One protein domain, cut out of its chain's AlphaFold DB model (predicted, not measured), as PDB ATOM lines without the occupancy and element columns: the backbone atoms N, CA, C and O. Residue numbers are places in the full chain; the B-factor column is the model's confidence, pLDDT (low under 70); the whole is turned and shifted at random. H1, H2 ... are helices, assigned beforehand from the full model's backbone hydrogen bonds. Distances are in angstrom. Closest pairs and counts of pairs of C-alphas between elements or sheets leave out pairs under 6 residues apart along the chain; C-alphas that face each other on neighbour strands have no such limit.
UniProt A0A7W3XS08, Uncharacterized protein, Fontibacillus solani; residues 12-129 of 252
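This is residues 12 to 129 of the 252 residues of an uncharacterized protein of Fontibacillus solani (UniProt A0A7W3XS08). A long helical hairpin: H2 runs back along part of the much longer H3, and the short H1 folds back at the start of H2 and packs on H3. Residues 115 to 129 stick out beyond the body at one end. The printed part has 118 residues with three named helices, H1, H2 and H3 in chain order, and no named strand; it is all helix, extended, with a radius of gyration of the C-alphas of 23.7 A, a rod of 89 by 19 by 18 A.

H1 is residues 15 to 26, beginning at C-alpha (-35.074, -22.944, -17.872). H2, residues 32 to 65, is 50.1 A long. H3, residues 72 to 128, is 83.8 A long and ends at C-alpha (-47.242, -46.310, 3.928).

H1 and H2 form a hairpin and touch, closest at the C-alphas of Leu 24 and Thr 32, 5.9 A, with a shallow tilt of 31 degrees. H1, with residues 16 to 20 alone, touches H3 at a steep tilt of 50 degrees; the C-alphas of His 16 and Lys 107 are closest, 5.8 A. H2 and H3 form a hairpin, opposite ways at a shallow tilt of 24 degrees; H3 touches H2 with residues 74 to 99 alone, closest at the C-alphas of Leu 56 and Gln 85, 7.1 A. Every O i to N i+4 pair is within hydrogen-bond range in H1 and H2, and 51 of 53 in H3.

The C-alphas farthest apart, of Gln 69 and Ile 129, are 89.1 A apart. The printed part has no cut and no long link. The pLDDT is under 70 at residues 67 to 71, 119 to 121 and 123 to 128.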
ATOM      1  N   LEU A  12     -39.365 -18.975 -24.478       78.12
ATOM      2  CA  LEU A  12     -39.563 -20.430 -24.455       78.12
ATOM      3  C   LEU A  12     -38.300 -21.220 -24.086       78.12
ATOM      4  O   LEU A  12     -38.402 -22.352 -23.619       78.12
ATOM      5  N   GLU A  13     -37.114 -20.657 -24.311       81.56
ATOM      6  CA  GLU A  13     -35.853 -21.344 -24.030       81.56
ATOM      7  C   GLU A  13     -35.445 -21.241 -22.558       81.56
ATOM      8  O   GLU A  13     -34.594 -22.013 -22.111       81.56
ATOM      9  N   ASN A  14     -36.093 -20.351 -21.797       86.12
ATOM     10  CA  ASN A  14     -35.811 -20.136 -20.388       86.12
ATOM     11  C   ASN A  14     -36.053 -21.403 -19.551       86.12
ATOM     12  O   ASN A  14     -37.116 -22.025 -19.617       86.12
ATOM     13  N   GLU A  15     -35.073 -21.743 -18.713       86.44
ATOM     14  CA  GLU A  15     -35.074 -22.944 -17.872       86.44
ATOM     15  C   GLU A  15     -36.324 -23.048 -16.982       86.44
ATOM     16  O   GLU A  15     -36.981 -24.086 -16.962       86.44
ATOM     17  N   HIS A  16     -36.721 -21.956 -16.323       84.12
ATOM     18  CA  HIS A  16     -37.861 -21.955 -15.397       84.12
ATOM     19  C   HIS A  16     -39.206 -22.106 -16.108       84.12
ATOM     20  O   HIS A  16     -40.139 -22.697 -15.568       84.12
ATOM     21  N   VAL A  17     -39.311 -21.575 -17.329       86.06
ATOM     22  CA  VAL A  17     -40.513 -21.712 -18.160       86.06
ATOM     23  C   VAL A  17     -40.662 -23.164 -18.619       86.06
ATOM     24  O   VAL A  17     -41.756 -23.723 -18.539       86.06
ATOM     25  N   LYS A  18     -39.562 -23.805 -19.036       88.00
ATOM     26  CA  LYS A  18     -39.541 -25.232 -19.400       88.00
ATOM     27  C   LYS A  18     -39.876 -26.133 -18.218       88.00
ATOM     28  O   LYS A  18     -40.669 -27.058 -18.372       88.00
ATOM     29  N   GLU A  19     -39.304 -25.849 -17.052       87.31
ATOM     30  CA  GLU A  19     -39.566 -26.604 -15.826       87.31
ATOM     31  C   GLU A  19     -41.046 -26.530 -15.429       87.31
ATOM     32  O   GLU A  19     -41.675 -27.560 -15.192       87.31
ATOM     33  N   LEU A  20     -41.643 -25.331 -15.443       85.69
ATOM     34  CA  LEU A  20     -43.068 -25.173 -15.151       85.69
ATOM     35  C   LEU A  20     -43.951 -25.885 -16.187       85.69
ATOM     36  O   LEU A  20     -44.929 -26.531 -15.817       85.69
ATOM     37  N   LEU A  21     -43.613 -25.799 -17.478       85.44
ATOM     38  CA  LEU A  21     -44.351 -26.493 -18.538       85.44
ATOM     39  C   LEU A  21     -44.299 -28.017 -18.388       85.44
ATOM     40  O   LEU A  21     -45.313 -28.675 -18.621       85.44
ATOM     41  N   ALA A  22     -43.152 -28.572 -17.991       86.00
ATOM     42  CA  ALA A  22     -43.020 -29.998 -17.706       86.00
ATOM     43  C   ALA A  22     -43.937 -30.404 -16.543       86.00
ATOM     44  O   ALA A  22     -44.778 -31.283 -16.710       86.00
ATOM     45  N   ILE A  23     -43.882 -29.669 -15.426       85.19
ATOM     46  CA  ILE A  23     -44.742 -29.909 -14.257       85.19
ATOM     47  C   ILE A  23     -46.229 -29.847 -14.637       85.19
ATOM     48  O   ILE A  23     -47.006 -30.717 -14.249       85.19
ATOM     49  N   LEU A  24     -46.654 -28.841 -15.403       84.19
ATOM     50  CA  LEU A  24     -48.055 -28.698 -15.809       84.19
ATOM     51  C   LEU A  24     -48.529 -29.848 -16.711       84.19
ATOM     52  O   LEU A  24     -49.664 -30.315 -16.565       84.19
ATOM     53  N   ARG A  25     -47.658 -30.318 -17.613       83.44
ATOM     54  CA  ARG A  25     -47.941 -31.432 -18.522       83.44
ATOM     55  C   ARG A  25     -48.037 -32.761 -17.778       83.44
ATOM     56  O   ARG A  25     -48.986 -33.502 -18.016       83.44
ATOM     57  N   ASP A  26     -47.104 -33.030 -16.873       83.81
ATOM     58  CA  ASP A  26     -47.065 -34.278 -16.104       83.81
ATOM     59  C   ASP A  26     -48.290 -34.419 -15.185       83.81
ATOM     60  O   ASP A  26     -48.768 -35.523 -14.939       83.81
ATOM     61  N   ASN A  27     -48.862 -33.292 -14.747       79.31
ATOM     62  CA  ASN A  27     -50.070 -33.253 -13.921       79.31
ATOM     63  C   ASN A  27     -51.383 -33.124 -14.722       79.31
ATOM     64  O   ASN A  27     -52.431 -32.877 -14.127       79.31
ATOM     65  N   ASN A  28     -51.357 -33.260 -16.058       78.81
ATOM     66  CA  ASN A  28     -52.530 -33.121 -16.938       78.81
ATOM     67  C   ASN A  28     -53.362 -31.847 -16.676       78.81
ATOM     68  O   ASN A  28     -54.591 -31.855 -16.785       78.81
ATOM     69  N   SER A  29     -52.708 -30.732 -16.329       76.12
ATOM     70  CA  SER A  29     -53.425 -29.498 -16.006       76.12
ATOM     71  C   SER A  29     -54.129 -28.938 -17.252       76.12
ATOM     72  O   SER A  29     -53.468 -28.729 -18.281       76.12
ATOM     73  N   PRO A  30     -55.440 -28.627 -17.188       74.25
ATOM     74  CA  PRO A  30     -56.173 -28.072 -18.327       74.25
ATOM     75  C   PRO A  30     -55.606 -26.715 -18.774       74.25
ATOM     76  O   PRO A  30     -55.610 -26.410 -19.965       74.25
ATOM     77  N   SER A  31     -55.026 -25.944 -17.848       80.12
ATOM     78  CA  SER A  31     -54.457 -24.613 -18.097       80.12
ATOM     79  C   SER A  31     -53.141 -24.624 -18.885       80.12
ATOM     80  O   SER A  31     -52.663 -23.567 -19.293       80.12
ATOM     81  N   THR A  32     -52.549 -25.798 -19.137       84.81
ATOM     82  CA  THR A  32     -51.290 -25.922 -19.897       84.81
ATOM     83  C   THR A  32     -51.419 -25.342 -21.305       84.81
ATOM     84  O   THR A  32     -50.501 -24.687 -21.794       84.81
ATOM     85  N   LYS A  33     -52.570 -25.558 -21.958       84.19
ATOM     86  CA  LYS A  33     -52.823 -25.075 -23.323       84.19
ATOM     87  C   LYS A  33     -52.885 -23.551 -23.377       84.19
ATOM     88  O   LYS A  33     -52.245 -22.952 -24.238       84.19
ATOM     89  N   ASP A  34     -53.602 -22.945 -22.434       86.69
ATOM     90  CA  ASP A  34     -53.768 -21.493 -22.359       86.69
ATOM     91  C   ASP A  34     -52.434 -20.808 -22.049       86.69
ATOM     92  O   ASP A  34     -52.054 -19.838 -22.702       86.69
ATOM     93  N   PHE A  35     -51.668 -21.367 -21.109       86.94
ATOM     94  CA  PHE A  35     -50.349 -20.849 -20.765       86.94
ATOM     95  C   PHE A  35     -49.366 -20.939 -21.942       86.94
ATOM     96  O   PHE A  35     -48.670 -19.973 -22.254       86.94
ATOM     97  N   LEU A  36     -49.355 -22.065 -22.661       87.50
ATOM     98  CA  LEU A  36     -48.522 -22.247 -23.849       87.50
ATOM     99  C   LEU A  36     -48.924 -21.295 -24.988       87.50
ATOM    100  O   LEU A  36     -48.054 -20.792 -25.701       87.50
ATOM    101  N   ALA A  37     -50.216 -20.992 -25.140       87.81
ATOM    102  CA  ALA A  37     -50.685 -19.991 -26.095       87.81
ATOM    103  C   ALA A  37     -50.138 -18.590 -25.771       87.81
ATOM    104  O   ALA A  37     -49.631 -17.916 -26.670       87.81
ATOM    105  N   VAL A  38     -50.158 -18.185 -24.496       89.00
ATOM    106  CA  VAL A  38     -49.584 -16.903 -24.046       89.00
ATOM    107  C   VAL A  38     -48.075 -16.851 -24.309       89.00
ATOM    108  O   VAL A  38     -47.582 -15.869 -24.865       89.00
ATOM    109  N   LEU A  39     -47.332 -17.914 -23.989       89.00
ATOM    110  CA  LEU A  39     -45.888 -17.971 -24.252       89.00
ATOM    111  C   LEU A  39     -45.563 -17.852 -25.747       89.00
ATOM    112  O   LEU A  39     -44.643 -17.126 -26.126       89.00
ATOM    113  N   ASN A  40     -46.345 -18.512 -26.604       89.62
ATOM    114  CA  ASN A  40     -46.187 -18.411 -28.054       89.62
ATOM    115  C   ASN A  40     -46.476 -16.998 -28.577       89.62
ATOM    116  O   ASN A  40     -45.782 -16.538 -29.483       89.62
ATOM    117  N   GLN A  41     -47.456 -16.292 -28.006       88.81
ATOM    118  CA  GLN A  41     -47.717 -14.891 -28.344       88.81
ATOM    119  C   GLN A  41     -46.536 -13.994 -27.966       88.81
ATOM    120  O   GLN A  41     -46.099 -13.187 -28.786       88.81
ATOM    121  N   VAL A  42     -45.965 -14.165 -26.769       89.19
ATOM    122  CA  VAL A  42     -44.784 -13.396 -26.346       89.19
ATOM    123  C   VAL A  42     -43.577 -13.695 -27.238       89.19
ATOM    124  O   VAL A  42     -42.911 -12.766 -27.690       89.19
ATOM    125  N   GLY A  43     -43.350 -14.962 -27.593       88.31
ATOM    126  CA  GLY A  43     -42.297 -15.339 -28.540       88.31
ATOM    127  C   GLY A  43     -42.520 -14.789 -29.957       88.31
ATOM    128  O   GLY A  43     -41.562 -14.447 -30.652       88.31
ATOM    129  N   ALA A  44     -43.773 -14.659 -30.402       89.50
ATOM    130  CA  ALA A  44     -44.094 -14.006 -31.669       89.50
ATOM    131  C   ALA A  44     -43.795 -12.498 -31.623       89.50
ATOM    132  O   ALA A  44     -43.224 -11.969 -32.579       89.50
ATOM    133  N   MET A  45     -44.105 -11.828 -30.506       88.69
ATOM    134  CA  MET A  45     -43.759 -10.418 -30.292       88.69
ATOM    135  C   MET A  45     -42.239 -10.193 -30.283       88.69
ATOM    136  O   MET A  45     -41.776  -9.251 -30.920       88.69
ATOM    137  N   GLU A  46     -41.455 -11.077 -29.647       86.25
ATOM    138  CA  GLU A  46     -39.979 -11.029 -29.689       86.25
ATOM    139  C   GLU A  46     -39.464 -11.062 -31.139       86.25
ATOM    140  O   GLU A  46     -38.680 -10.203 -31.546       86.25
ATOM    141  N   LYS A  47     -39.972 -11.991 -31.962       88.56
ATOM    142  CA  LYS A  47     -39.575 -12.111 -33.378       88.56
ATOM    143  C   LYS A  47     -39.962 -10.895 -34.216       88.56
ATOM    144  O   LYS A  47     -39.175 -10.461 -35.057       88.56
ATOM    145  N   GLN A  48     -41.168 -10.362 -34.019       88.44
ATOM    146  CA  GLN A  48     -41.637  -9.176 -34.741       88.44
ATOM    147  C   GLN A  48     -40.799  -7.945 -34.394       88.44
ATOM    148  O   GLN A  48     -40.437  -7.173 -35.283       88.44
ATOM    149  N   LEU A  49     -40.443  -7.785 -33.120       87.50
ATOM    150  CA  LEU A  49     -39.621  -6.669 -32.679       87.50
ATOM    151  C   LEU A  49     -38.193  -6.759 -33.232       87.50
ATOM    152  O   LEU A  49     -37.663  -5.757 -33.708       87.50
ATOM    153  N   ASP A  50     -37.589  -7.949 -33.249       86.19
ATOM    154  CA  ASP A  50     -36.269  -8.162 -33.856       86.19
ATOM    155  C   ASP A  50     -36.260  -7.861 -35.363       86.19
ATOM    156  O   ASP A  50     -35.293  -7.289 -35.880       86.19
ATOM    157  N   ALA A  51     -37.333  -8.216 -36.079       89.06
ATOM    158  CA  ALA A  51     -37.495  -7.865 -37.489       89.06
ATOM    159  C   ALA A  51     -37.584  -6.340 -37.679       89.06
ATOM    160  O   ALA A  51     -36.823  -5.780 -38.468       89.06
ATOM    161  N   ALA A  52     -38.416  -5.658 -36.887       88.25
ATOM    162  CA  ALA A  52     -38.562  -4.203 -36.937       88.25
ATOM    163  C   ALA A  52     -37.246  -3.465 -36.621       88.25
ATOM    164  O   ALA A  52     -36.894  -2.488 -37.285       88.25
ATOM    165  N   VAL A  53     -36.468  -3.950 -35.645       87.81
ATOM    166  CA  VAL A  53     -35.140  -3.398 -35.324       87.81
ATOM    167  C   VAL A  53     -34.175  -3.553 -36.505       87.81
ATOM    168  O   VAL A  53     -33.437  -2.614 -36.820       87.81
ATOM    169  N   LYS A  54     -34.184  -4.707 -37.187       88.56
ATOM    170  CA  LYS A  54     -33.349  -4.946 -38.378       88.56
ATOM    171  C   LYS A  54     -33.737  -4.026 -39.532       88.56
ATOM    172  O   LYS A  54     -32.850  -3.403 -40.115       88.56
ATOM    173  N   GLU A  55     -35.024  -3.875 -39.818       88.44
ATOM    174  CA  GLU A  55     -35.517  -2.983 -40.874       88.44
ATOM    175  C   GLU A  55     -35.167  -1.516 -40.598       88.44
ATOM    176  O   GLU A  55     -34.623  -0.836 -41.468       88.44
ATOM    177  N   LEU A  56     -35.352  -1.037 -39.363       85.81
ATOM    178  CA  LEU A  56     -34.950   0.322 -38.984       85.81
ATOM    179  C   LEU A  56     -33.439   0.547 -39.107       85.81
ATOM    180  O   LEU A  56     -32.998   1.659 -39.416       85.81
ATOM    181  N   SER A  57     -32.633  -0.491 -38.868       84.06
ATOM    182  CA  SER A  57     -31.183  -0.425 -39.055       84.06
ATOM    183  C   SER A  57     -30.804  -0.315 -40.538       84.06
ATOM    184  O   SER A  57     -29.944   0.498 -40.882       84.06
ATOM    185  N   ALA A  58     -31.510  -1.037 -41.414       87.25
ATOM    186  CA  ALA A  58     -31.335  -0.977 -42.861       87.25
ATOM    187  C   ALA A  58     -31.771   0.385 -43.426       87.25
ATOM    188  O   ALA A  58     -30.971   1.054 -44.079       87.25
ATOM    189  N   MET A  59     -32.964   0.875 -43.059       85.00
ATOM    190  CA  MET A  59     -33.446   2.210 -43.451       85.00
ATOM    191  C   MET A  59     -32.466   3.316 -43.044       85.00
ATOM    192  O   MET A  59     -32.236   4.275 -43.783       85.00
ATOM    193  N   ARG A  60     -31.850   3.193 -41.860       82.56
ATOM    194  CA  ARG A  60     -30.835   4.144 -41.391       82.56
ATOM    195  C   ARG A  60     -29.564   4.091 -42.241       82.56
ATOM    196  O   ARG A  60     -28.947   5.136 -42.452       82.56
ATOM    197  N   GLN A  61     -29.151   2.903 -42.674       83.81
ATOM    198  CA  GLN A  61     -27.981   2.704 -43.528       83.81
ATOM    199  C   GLN A  61     -28.199   3.377 -44.893       83.81
ATOM    200  O   GLN A  61     -27.360   4.167 -45.323       83.81
ATOM    201  N   GLU A  62     -29.361   3.157 -45.511       83.00
ATOM    202  CA  GLU A  62     -29.734   3.729 -46.812       83.00
ATOM    203  C   GLU A  62     -29.819   5.263 -46.779       83.00
ATOM    204  O   GLU A  62     -29.300   5.960 -47.654       83.00
ATOM    205  N   LEU A  63     -30.394   5.820 -45.708       78.50
ATOM    206  CA  LEU A  63     -30.447   7.269 -45.481       78.50
ATOM    207  C   LEU A  63     -29.061   7.918 -45.343       78.50
ATOM    208  O   LEU A  63     -28.908   9.110 -45.640       78.50
ATOM    209  N   LYS A  64     -28.056   7.167 -44.873       78.12
ATOM    210  CA  LYS A  64     -26.665   7.634 -44.794       78.12
ATOM    211  C   LYS A  64     -25.980   7.599 -46.162       78.12
ATOM    212  O   LYS A  64     -25.241   8.531 -46.464       78.12
ATOM    213  N   THR A  65     -26.243   6.580 -46.982       76.94
ATOM    214  CA  THR A  65     -25.623   6.404 -48.309       76.94
ATOM    215  C   THR A  65     -26.250   7.268 -49.407       76.94
ATOM    216  O   THR A  65     -25.587   7.561 -50.397       76.94
ATOM    217  N   ALA A  66     -27.493   7.739 -49.244       70.88
ATOM    218  CA  ALA A  66     -28.190   8.628 -50.188       70.88
ATOM    219  C   ALA A  66     -27.652  10.089 -50.177       70.88
ATOM    220  O   ALA A  66     -28.366  11.057 -49.903       70.88
ATOM    221  N   GLN A  67     -26.352  10.276 -50.403       55.91
ATOM    222  CA  GLN A  67     -25.584  11.428 -49.920       55.91
ATOM    223  C   GLN A  67     -25.477  12.662 -50.847       55.91
ATOM    224  O   GLN A  67     -24.691  13.549 -50.535       55.91
ATOM    225  N   ALA A  68     -26.254  12.805 -51.929       56.38
ATOM    226  CA  ALA A  68     -25.941  13.837 -52.938       56.38
ATOM    227  C   ALA A  68     -26.785  15.134 -52.945       56.38
ATOM    228  O   ALA A  68     -26.351  16.101 -53.564       56.38
ATOM    229  N   GLN A  69     -27.953  15.231 -52.291       58.94
ATOM    230  CA  GLN A  69     -28.769  16.466 -52.341       58.94
ATOM    231  C   GLN A  69     -29.392  16.815 -50.978       58.94
ATOM    232  O   GLN A  69     -30.112  16.016 -50.377       58.94
ATOM    233  N   ASN A  70     -29.116  18.028 -50.479       62.00
ATOM    234  CA  ASN A  70     -29.699  18.610 -49.261       62.00
ATOM    235  C   ASN A  70     -31.171  18.999 -49.494       62.00
ATOM    236  O   ASN A  70     -31.509  20.177 -49.561       62.00
ATOM    237  N   HIS A  71     -32.050  18.010 -49.665       67.69
ATOM    238  CA  HIS A  71     -33.476  18.246 -49.891       67.69
ATOM    239  C   HIS A  71     -34.259  18.236 -48.559       67.69
ATOM    240  O   HIS A  71     -34.019  17.348 -47.733       67.69
ATOM    241  N   PRO A  72     -35.241  19.136 -48.339       76.44
ATOM    242  CA  PRO A  72     -36.083  19.167 -47.128       76.44
ATOM    243  C   PRO A  72     -36.776  17.828 -46.805       76.44
ATOM    244  O   PRO A  72     -37.025  17.513 -45.642       76.44
ATOM    245  N   VAL A  73     -37.008  16.997 -47.826       80.62
ATOM    246  CA  VAL A  73     -37.568  15.637 -47.705       80.62
ATOM    247  C   VAL A  73     -36.645  14.694 -46.918       80.62
ATOM    248  O   VAL A  73     -37.128  13.901 -46.114       80.62
ATOM    249  N   LYS A  74     -35.317  14.811 -47.067       79.38
ATOM    250  CA  LYS A  74     -34.347  13.986 -46.325       79.38
ATOM    251  C   LYS A  74     -34.401  14.279 -44.830       79.38
ATOM    252  O   LYS A  74     -34.420  13.355 -44.022       79.38
ATOM    253  N   THR A  75     -34.463  15.555 -44.460       80.62
ATOM    254  CA  THR A  75     -34.533  15.985 -43.058       80.62
ATOM    255  C   THR A  75     -35.842  15.540 -42.405       80.62
ATOM    256  O   THR A  75     -35.834  15.096 -41.256       80.62
ATOM    257  N   ALA A  76     -36.961  15.606 -43.136       83.06
ATOM    258  CA  ALA A  76     -38.248  15.086 -42.671       83.06
ATOM    259  C   ALA A  76     -38.203  13.562 -42.454       83.06
ATOM    260  O   ALA A  76     -38.623  13.079 -41.402       83.06
ATOM    261  N   LEU A  77     -37.612  12.815 -43.394       83.38
ATOM    262  CA  LEU A  77     -37.472  11.360 -43.298       83.38
ATOM    263  C   LEU A  77     -36.534  10.936 -42.154       83.38
ATOM    264  O   LEU A  77     -36.847  10.016 -41.406       83.38
ATOM    265  N   GLN A  78     -35.418  11.645 -41.948       82.81
ATOM    266  CA  GLN A  78     -34.519  11.406 -40.813       82.81
ATOM    267  C   GLN A  78     -35.215  11.628 -39.467       82.81
ATOM    268  O   GLN A  78     -35.041  10.819 -38.555       82.81
ATOM    269  N   LYS A  79     -36.021  12.691 -39.340       86.56
ATOM    270  CA  LYS A  79     -36.813  12.937 -38.126       86.56
ATOM    271  C   LYS A  79     -37.814  11.808 -37.869       86.56
ATOM    272  O   LYS A  79     -37.892  11.338 -36.740       86.56
ATOM    273  N   ALA A  80     -38.517  11.335 -38.900       86.19
ATOM    274  CA  ALA A  80     -39.451  10.214 -38.773       86.19
ATOM    275  C   ALA A  80     -38.751   8.921 -38.310       86.19
ATOM    276  O   ALA A  80     -39.229   8.256 -37.394       86.19
ATOM    277  N   VAL A  81     -37.575   8.608 -38.867       85.94
ATOM    278  CA  VAL A  81     -36.783   7.431 -38.463       85.94
ATOM    279  C   VAL A  81     -36.312   7.521 -37.009       85.94
ATOM    280  O   VAL A  81     -36.341   6.516 -36.305       85.94
ATOM    281  N   ILE A  82     -35.909   8.703 -36.527       85.06
ATOM    282  CA  ILE A  82     -35.518   8.894 -35.117       85.06
ATOM    283  C   ILE A  82     -36.711   8.658 -34.181       85.06
ATOM    284  O   ILE A  82     -36.560   7.997 -33.155       85.06
ATOM    285  N   VAL A  83     -37.900   9.152 -34.545       89.06
ATOM    286  CA  VAL A  83     -39.127   8.920 -33.764       89.06
ATOM    287  C   VAL A  83     -39.464   7.428 -33.717       89.06
ATOM    288  O   VAL A  83     -39.667   6.893 -32.628       89.06
ATOM    289  N   MET A  84     -39.439   6.733 -34.861       88.19
ATOM    290  CA  MET A  84     -39.681   5.285 -34.905       88.19
ATOM    291  C   MET A  84     -38.641   4.495 -34.100       88.19
ATOM    292  O   MET A  84     -38.997   3.541 -33.413       88.19
ATOM    293  N   GLN A  85     -37.368   4.902 -34.122       85.56
ATOM    294  CA  GLN A  85     -36.327   4.290 -33.289       85.56
ATOM    295  C   GLN A  85     -36.628   4.438 -31.796       85.56
ATOM    296  O   GLN A  85     -36.462   3.474 -31.053       85.56
ATOM    297  N   GLY A  86     -37.098   5.612 -31.365       87.25
ATOM    298  CA  GLY A  86     -37.520   5.835 -29.981       87.25
ATOM    299  C   GLY A  86     -38.674   4.919 -29.572       87.25
ATOM    300  O   GLY A  86     -38.611   4.282 -28.526       87.25
ATOM    301  N   GLN A  87     -39.690   4.783 -30.427       89.12
ATOM    302  CA  GLN A  87     -40.839   3.910 -30.162       89.12
ATOM    303  C   GLN A  87     -40.449   2.426 -30.097       89.12
ATOM    304  O   GLN A  87     -40.923   1.702 -29.226       89.12
ATOM    305  N   VAL A  88     -39.564   1.964 -30.984       88.94
ATOM    306  CA  VAL A  88     -39.091   0.570 -30.979       88.94
ATOM    307  C   VAL A  88     -38.213   0.269 -29.761       88.94
ATOM    308  O   VAL A  88     -38.272  -0.840 -29.230       88.94
ATOM    309  N   LEU A  89     -37.436   1.244 -29.280       85.19
ATOM    310  CA  LEU A  89     -36.689   1.110 -28.027       85.19
ATOM    311  C   LEU A  89     -37.625   0.989 -26.815       85.19
ATOM    312  O   LEU A  89     -37.429   0.074 -26.020       85.19
ATOM    313  N   ASP A  90     -38.663   1.827 -26.722       88.44
ATOM    314  CA  ASP A  90     -39.672   1.745 -25.650       88.44
ATOM    315  C   ASP A  90     -40.400   0.390 -25.662       88.44
ATOM    316  O   ASP A  90     -40.535  -0.275 -24.636       88.44
ATOM    317  N   LEU A  91     -40.794  -0.093 -26.847       88.25
ATOM    318  CA  LEU A  91     -41.406  -1.419 -27.001       88.25
ATOM    319  C   LEU A  91     -40.475  -2.551 -26.548       88.25
ATOM    320  O   LEU A  91     -40.933  -3.526 -25.950       88.25
ATOM    321  N   ARG A  92     -39.168  -2.426 -26.799       86.44
ATOM    322  CA  ARG A  92     -38.165  -3.406 -26.367       86.44
ATOM    323  C   ARG A  92     -38.010  -3.453 -24.858       86.44
ATOM    324  O   ARG A  92     -37.873  -4.541 -24.296       86.44
ATOM    325  N   GLU A  93     -38.024  -2.295 -24.215       88.31
ATOM    326  CA  GLU A  93     -37.942  -2.199 -22.762       88.31
ATOM    327  C   GLU A  93     -39.165  -2.858 -22.113       88.31
ATOM    328  O   GLU A  93     -39.004  -3.800 -21.335       88.31
ATOM    329  N   ARG A  94     -40.377  -2.512 -22.567       89.81
ATOM    330  CA  ARG A  94     -41.627  -3.136 -22.089       89.81
ATOM    331  C   ARG A  94     -41.663  -4.649 -22.292       89.81
ATOM    332  O   ARG A  94     -42.130  -5.382 -21.423       89.81
ATOM    333  N   LEU A  95     -41.177  -5.141 -23.434       88.50
ATOM    334  CA  LEU A  95     -41.116  -6.579 -23.698       88.50
ATOM    335  C   LEU A  95     -40.130  -7.285 -22.755       88.50
ATOM    336  O   LEU A  95     -40.391  -8.402 -22.306       88.50
ATOM    337  N   THR A  96     -39.023  -6.622 -22.421       86.69
ATOM    338  CA  THR A  96     -38.033  -7.138 -21.468       86.69
ATOM    339  C   THR A  96     -38.618  -7.212 -20.056       86.69
ATOM    340  O   THR A  96     -38.455  -8.231 -19.385       86.69
ATOM    341  N   GLU A  97     -39.356  -6.188 -19.623       89.62
ATOM    342  CA  GLU A  97     -40.073  -6.181 -18.339       89.62
ATOM    343  C   GLU A  97     -41.146  -7.274 -18.264       89.62
ATOM    344  O   GLU A  97     -41.230  -8.011 -17.276       89.62
ATOM    345  N   LEU A  98     -41.944  -7.421 -19.326       88.62
ATOM    346  CA  LEU A  98     -42.971  -8.457 -19.412       88.62
ATOM    347  C   LEU A  98     -42.349  -9.851 -19.292       88.62
ATOM    348  O   LEU A  98     -42.809 -10.677 -18.504       88.62
ATOM    349  N   LYS A  99     -41.269 -10.106 -20.032       88.44
ATOM    350  CA  LYS A  99     -40.535 -11.370 -19.977       88.44
ATOM    351  C   LYS A  99     -39.987 -11.652 -18.585       88.44
ATOM    352  O   LYS A  99     -40.122 -12.772 -18.097       88.44
ATOM    353  N   GLN A 100     -39.402 -10.647 -17.942       88.31
ATOM    354  CA  GLN A 100     -38.878 -10.793 -16.591       88.31
ATOM    355  C   GLN A 100     -39.994 -11.155 -15.603       88.31
ATOM    356  O   GLN A 100     -39.844 -12.095 -14.826       88.31
ATOM    357  N   THR A 101     -41.147 -10.495 -15.714       89.56
ATOM    358  CA  THR A 101     -42.335 -10.782 -14.897       89.56
ATOM    359  C   THR A 101     -42.826 -12.219 -15.088       89.56
ATOM    360  O   THR A 101     -43.128 -12.906 -14.113       89.56
ATOM    361  N   VAL A 102     -42.866 -12.707 -16.333       88.25
ATOM    362  CA  VAL A 102     -43.246 -14.098 -16.632       88.25
ATOM    363  C   VAL A 102     -42.245 -15.083 -16.027       88.25
ATOM    364  O   VAL A 102     -42.656 -16.060 -15.401       88.25
ATOM    365  N   ILE A 103     -40.942 -14.827 -16.169       86.75
ATOM    366  CA  ILE A 103     -39.887 -15.690 -15.624       86.75
ATOM    367  C   ILE A 103     -39.978 -15.758 -14.098       86.75
ATOM    368  O   ILE A 103     -39.909 -16.845 -13.526       86.75
ATOM    369  N   ASP A 104     -40.151 -14.619 -13.431       87.44
ATOM    370  CA  ASP A 104     -40.230 -14.575 -11.972       87.44
ATOM    371  C   ASP A 104     -41.526 -15.213 -11.456       87.44
ATOM    372  O   ASP A 104     -41.499 -15.944 -10.463       87.44
ATOM    373  N   GLY A 105     -42.634 -15.059 -12.189       87.94
ATOM    374  CA  GLY A 105     -43.862 -15.818 -11.958       87.94
ATOM    375  C   GLY A 105     -43.643 -17.332 -12.061       87.94
ATOM    376  O   GLY A 105     -44.080 -18.071 -11.177       87.94
ATOM    377  N   CYS A 106     -42.911 -17.797 -13.083       88.06
ATOM    378  CA  CYS A 106     -42.593 -19.218 -13.255       88.06
ATOM    379  C   CYS A 106     -41.723 -19.754 -12.115       88.06
ATOM    380  O   CYS A 106     -42.057 -20.780 -11.527       88.06
ATOM    381  N   LYS A 107     -40.652 -19.039 -11.751       88.81
ATOM    382  CA  LYS A 107     -39.788 -19.403 -10.615       88.81
ATOM    383  C   LYS A 107     -40.584 -19.559  -9.327       88.81
ATOM    384  O   LYS A 107     -40.427 -20.553  -8.622       88.81
ATOM    385  N   ASN A 108     -41.442 -18.584  -9.027       89.25
ATOM    386  CA  ASN A 108     -42.253 -18.607  -7.819       89.25
ATOM    387  C   ASN A 108     -43.249 -19.776  -7.835       89.25
ATOM    388  O   ASN A 108     -43.360 -20.500  -6.850       89.25
ATOM    389  N   ALA A 109     -43.928 -20.010  -8.962       84.56
ATOM    390  CA  ALA A 109     -44.871 -21.119  -9.100       84.56
ATOM    391  C   ALA A 109     -44.195 -22.487  -8.909       84.56
ATOM    392  O   ALA A 109     -44.715 -23.330  -8.181       84.56
ATOM    393  N   VAL A 110     -43.019 -22.693  -9.509       86.38
ATOM    394  CA  VAL A 110     -42.235 -23.926  -9.339       86.38
ATOM    395  C   VAL A 110     -41.794 -24.106  -7.886       86.38
ATOM    396  O   VAL A 110     -41.902 -25.209  -7.352       86.38
ATOM    397  N   ALA A 111     -41.324 -23.042  -7.228       83.38
ATOM    398  CA  ALA A 111     -40.918 -23.100  -5.826       83.38
ATOM    399  C   ALA A 111     -42.087 -23.513  -4.917       83.38
ATOM    400  O   ALA A 111     -41.958 -24.468  -4.152       83.38
ATOM    401  N   VAL A 112     -43.245 -22.864  -5.080       83.31
ATOM    402  CA  VAL A 112     -44.473 -23.192  -4.339       83.31
ATOM    403  C   VAL A 112     -44.928 -24.624  -4.627       83.31
ATOM    404  O   VAL A 112     -45.313 -25.347  -3.709       83.31
ATOM    405  N   PHE A 113     -44.863 -25.074  -5.884       83.75
ATOM    406  CA  PHE A 113     -45.223 -26.445  -6.244       83.75
ATOM    407  C   PHE A 113     -44.316 -27.472  -5.559       83.75
ATOM    408  O   PHE A 113     -44.821 -28.434  -4.989       83.75
ATOM    409  N   LYS A 114     -42.994 -27.269  -5.574       83.31
ATOM    410  CA  LYS A 114     -42.044 -28.175  -4.909       83.31
ATOM    411  C   LYS A 114     -42.286 -28.226  -3.401       83.31
ATOM    412  O   LYS A 114     -42.334 -29.309  -2.832       83.31
ATOM    413  N   GLU A 115     -42.480 -27.076  -2.766       76.81
ATOM    414  CA  GLU A 115     -42.727 -26.984  -1.325       76.81
ATOM    415  C   GLU A 115     -44.021 -27.698  -0.902       76.81
ATOM    416  O   GLU A 115     -44.030 -28.525   0.018       76.81
ATOM    417  N   ASN A 116     -45.113 -27.427  -1.618       76.19
ATOM    418  CA  ASN A 116     -46.407 -28.046  -1.354       76.19
ATOM    419  C   ASN A 116     -46.398 -29.535  -1.719       76.19
ATOM    420  O   ASN A 116     -46.979 -30.345  -1.000       76.19
ATOM    421  N   GLY A 117     -45.732 -29.898  -2.815       74.75
ATOM    422  CA  GLY A 117     -45.616 -31.267  -3.307       74.75
ATOM    423  C   GLY A 117     -44.833 -32.166  -2.355       74.75
ATOM    424  O   GLY A 117     -45.296 -33.259  -2.045       74.75
ATOM    425  N   ILE A 118     -43.704 -31.691  -1.821       72.06
ATOM    426  CA  ILE A 118     -42.930 -32.419  -0.803       72.06
ATOM    427  C   ILE A 118     -43.772 -32.613   0.460       72.06
ATOM    428  O   ILE A 118     -43.830 -33.717   0.991       72.06
ATOM    429  N   SER A 119     -44.470 -31.568   0.908       65.56
ATOM    430  CA  SER A 119     -45.344 -31.641   2.085       65.56
ATOM    431  C   SER A 119     -46.498 -32.635   1.889       65.56
ATOM    432  O   SER A 119     -46.824 -33.407   2.789       65.56
ATOM    433  N   ALA A 120     -47.126 -32.638   0.710       65.88
ATOM    434  CA  ALA A 120     -48.179 -33.588   0.366       65.88
ATOM    435  C   ALA A 120     -47.645 -35.028   0.306       65.88
ATOM    436  O   ALA A 120     -48.271 -35.932   0.856       65.88
ATOM    437  N   LEU A 121     -46.477 -35.231  -0.308       67.94
ATOM    438  CA  LEU A 121     -45.848 -36.543  -0.423       67.94
ATOM    439  C   LEU A 121     -45.413 -37.096   0.939       67.94
ATOM    440  O   LEU A 121     -45.653 -38.265   1.205       67.94
ATOM    441  N   ASP A 122     -44.838 -36.269   1.814       70.88
ATOM    442  CA  ASP A 122     -44.474 -36.659   3.182       70.88
ATOM    443  C   ASP A 122     -45.706 -37.100   3.987       70.88
ATOM    444  O   ASP A 122     -45.685 -38.139   4.644       70.88
ATOM    445  N   ASN A 123     -46.825 -36.379   3.869       65.12
ATOM    446  CA  ASN A 123     -48.075 -36.787   4.512       65.12
ATOM    447  C   ASN A 123     -48.582 -38.142   4.002       65.12
ATOM    448  O   ASN A 123     -49.054 -38.939   4.806       65.12
ATOM    449  N   VAL A 124     -48.477 -38.416   2.699       67.31
ATOM    450  CA  VAL A 124     -48.892 -39.704   2.116       67.31
ATOM    451  C   VAL A 124     -47.933 -40.826   2.513       67.31
ATOM    452  O   VAL A 124     -48.382 -41.888   2.934       67.31
ATOM    453  N   ALA A 125     -46.624 -40.587   2.450       68.88
ATOM    454  CA  ALA A 125     -45.597 -41.566   2.799       68.88
ATOM    455  C   ALA A 125     -45.698 -42.020   4.264       68.88
ATOM    456  O   ALA A 125     -45.435 -43.179   4.569       68.88
ATOM    457  N   ARG A 126     -46.149 -41.147   5.173       65.88
ATOM    458  CA  ARG A 126     -46.402 -41.515   6.577       65.88
ATOM    459  C   ARG A 126     -47.472 -42.596   6.742       65.88
ATOM    460  O   ARG A 126     -47.398 -43.346   7.710       65.88
ATOM    461  N   PHE A 127     -48.429 -42.706   5.819       64.62
ATOM    462  CA  PHE A 127     -49.444 -43.768   5.832       64.62
ATOM    463  C   PHE A 127     -48.971 -45.088   5.209       64.62
ATOM    464  O   PHE A 127     -49.643 -46.103   5.380       64.62
ATOM    465  N   ASP A 128     -47.827 -45.095   4.518       66.44
ATOM    466  CA  ASP A 128     -47.242 -46.310   3.928       66.44
ATOM    467  C   ASP A 128     -46.468 -47.155   4.963       66.44
ATOM    468  O   ASP A 128     -45.984 -48.250   4.685       66.44
ATOM    469  N   ILE A 129     -46.375 -46.670   6.205       74.50
ATOM    470  CA  ILE A 129     -45.798 -47.412   7.326       74.50
ATOM    471  C   ILE A 129     -46.814 -48.464   7.786       74.50
ATOM    472  O   ILE A 129     -47.918 -48.130   8.220       74.50
TER     473      ILE A 129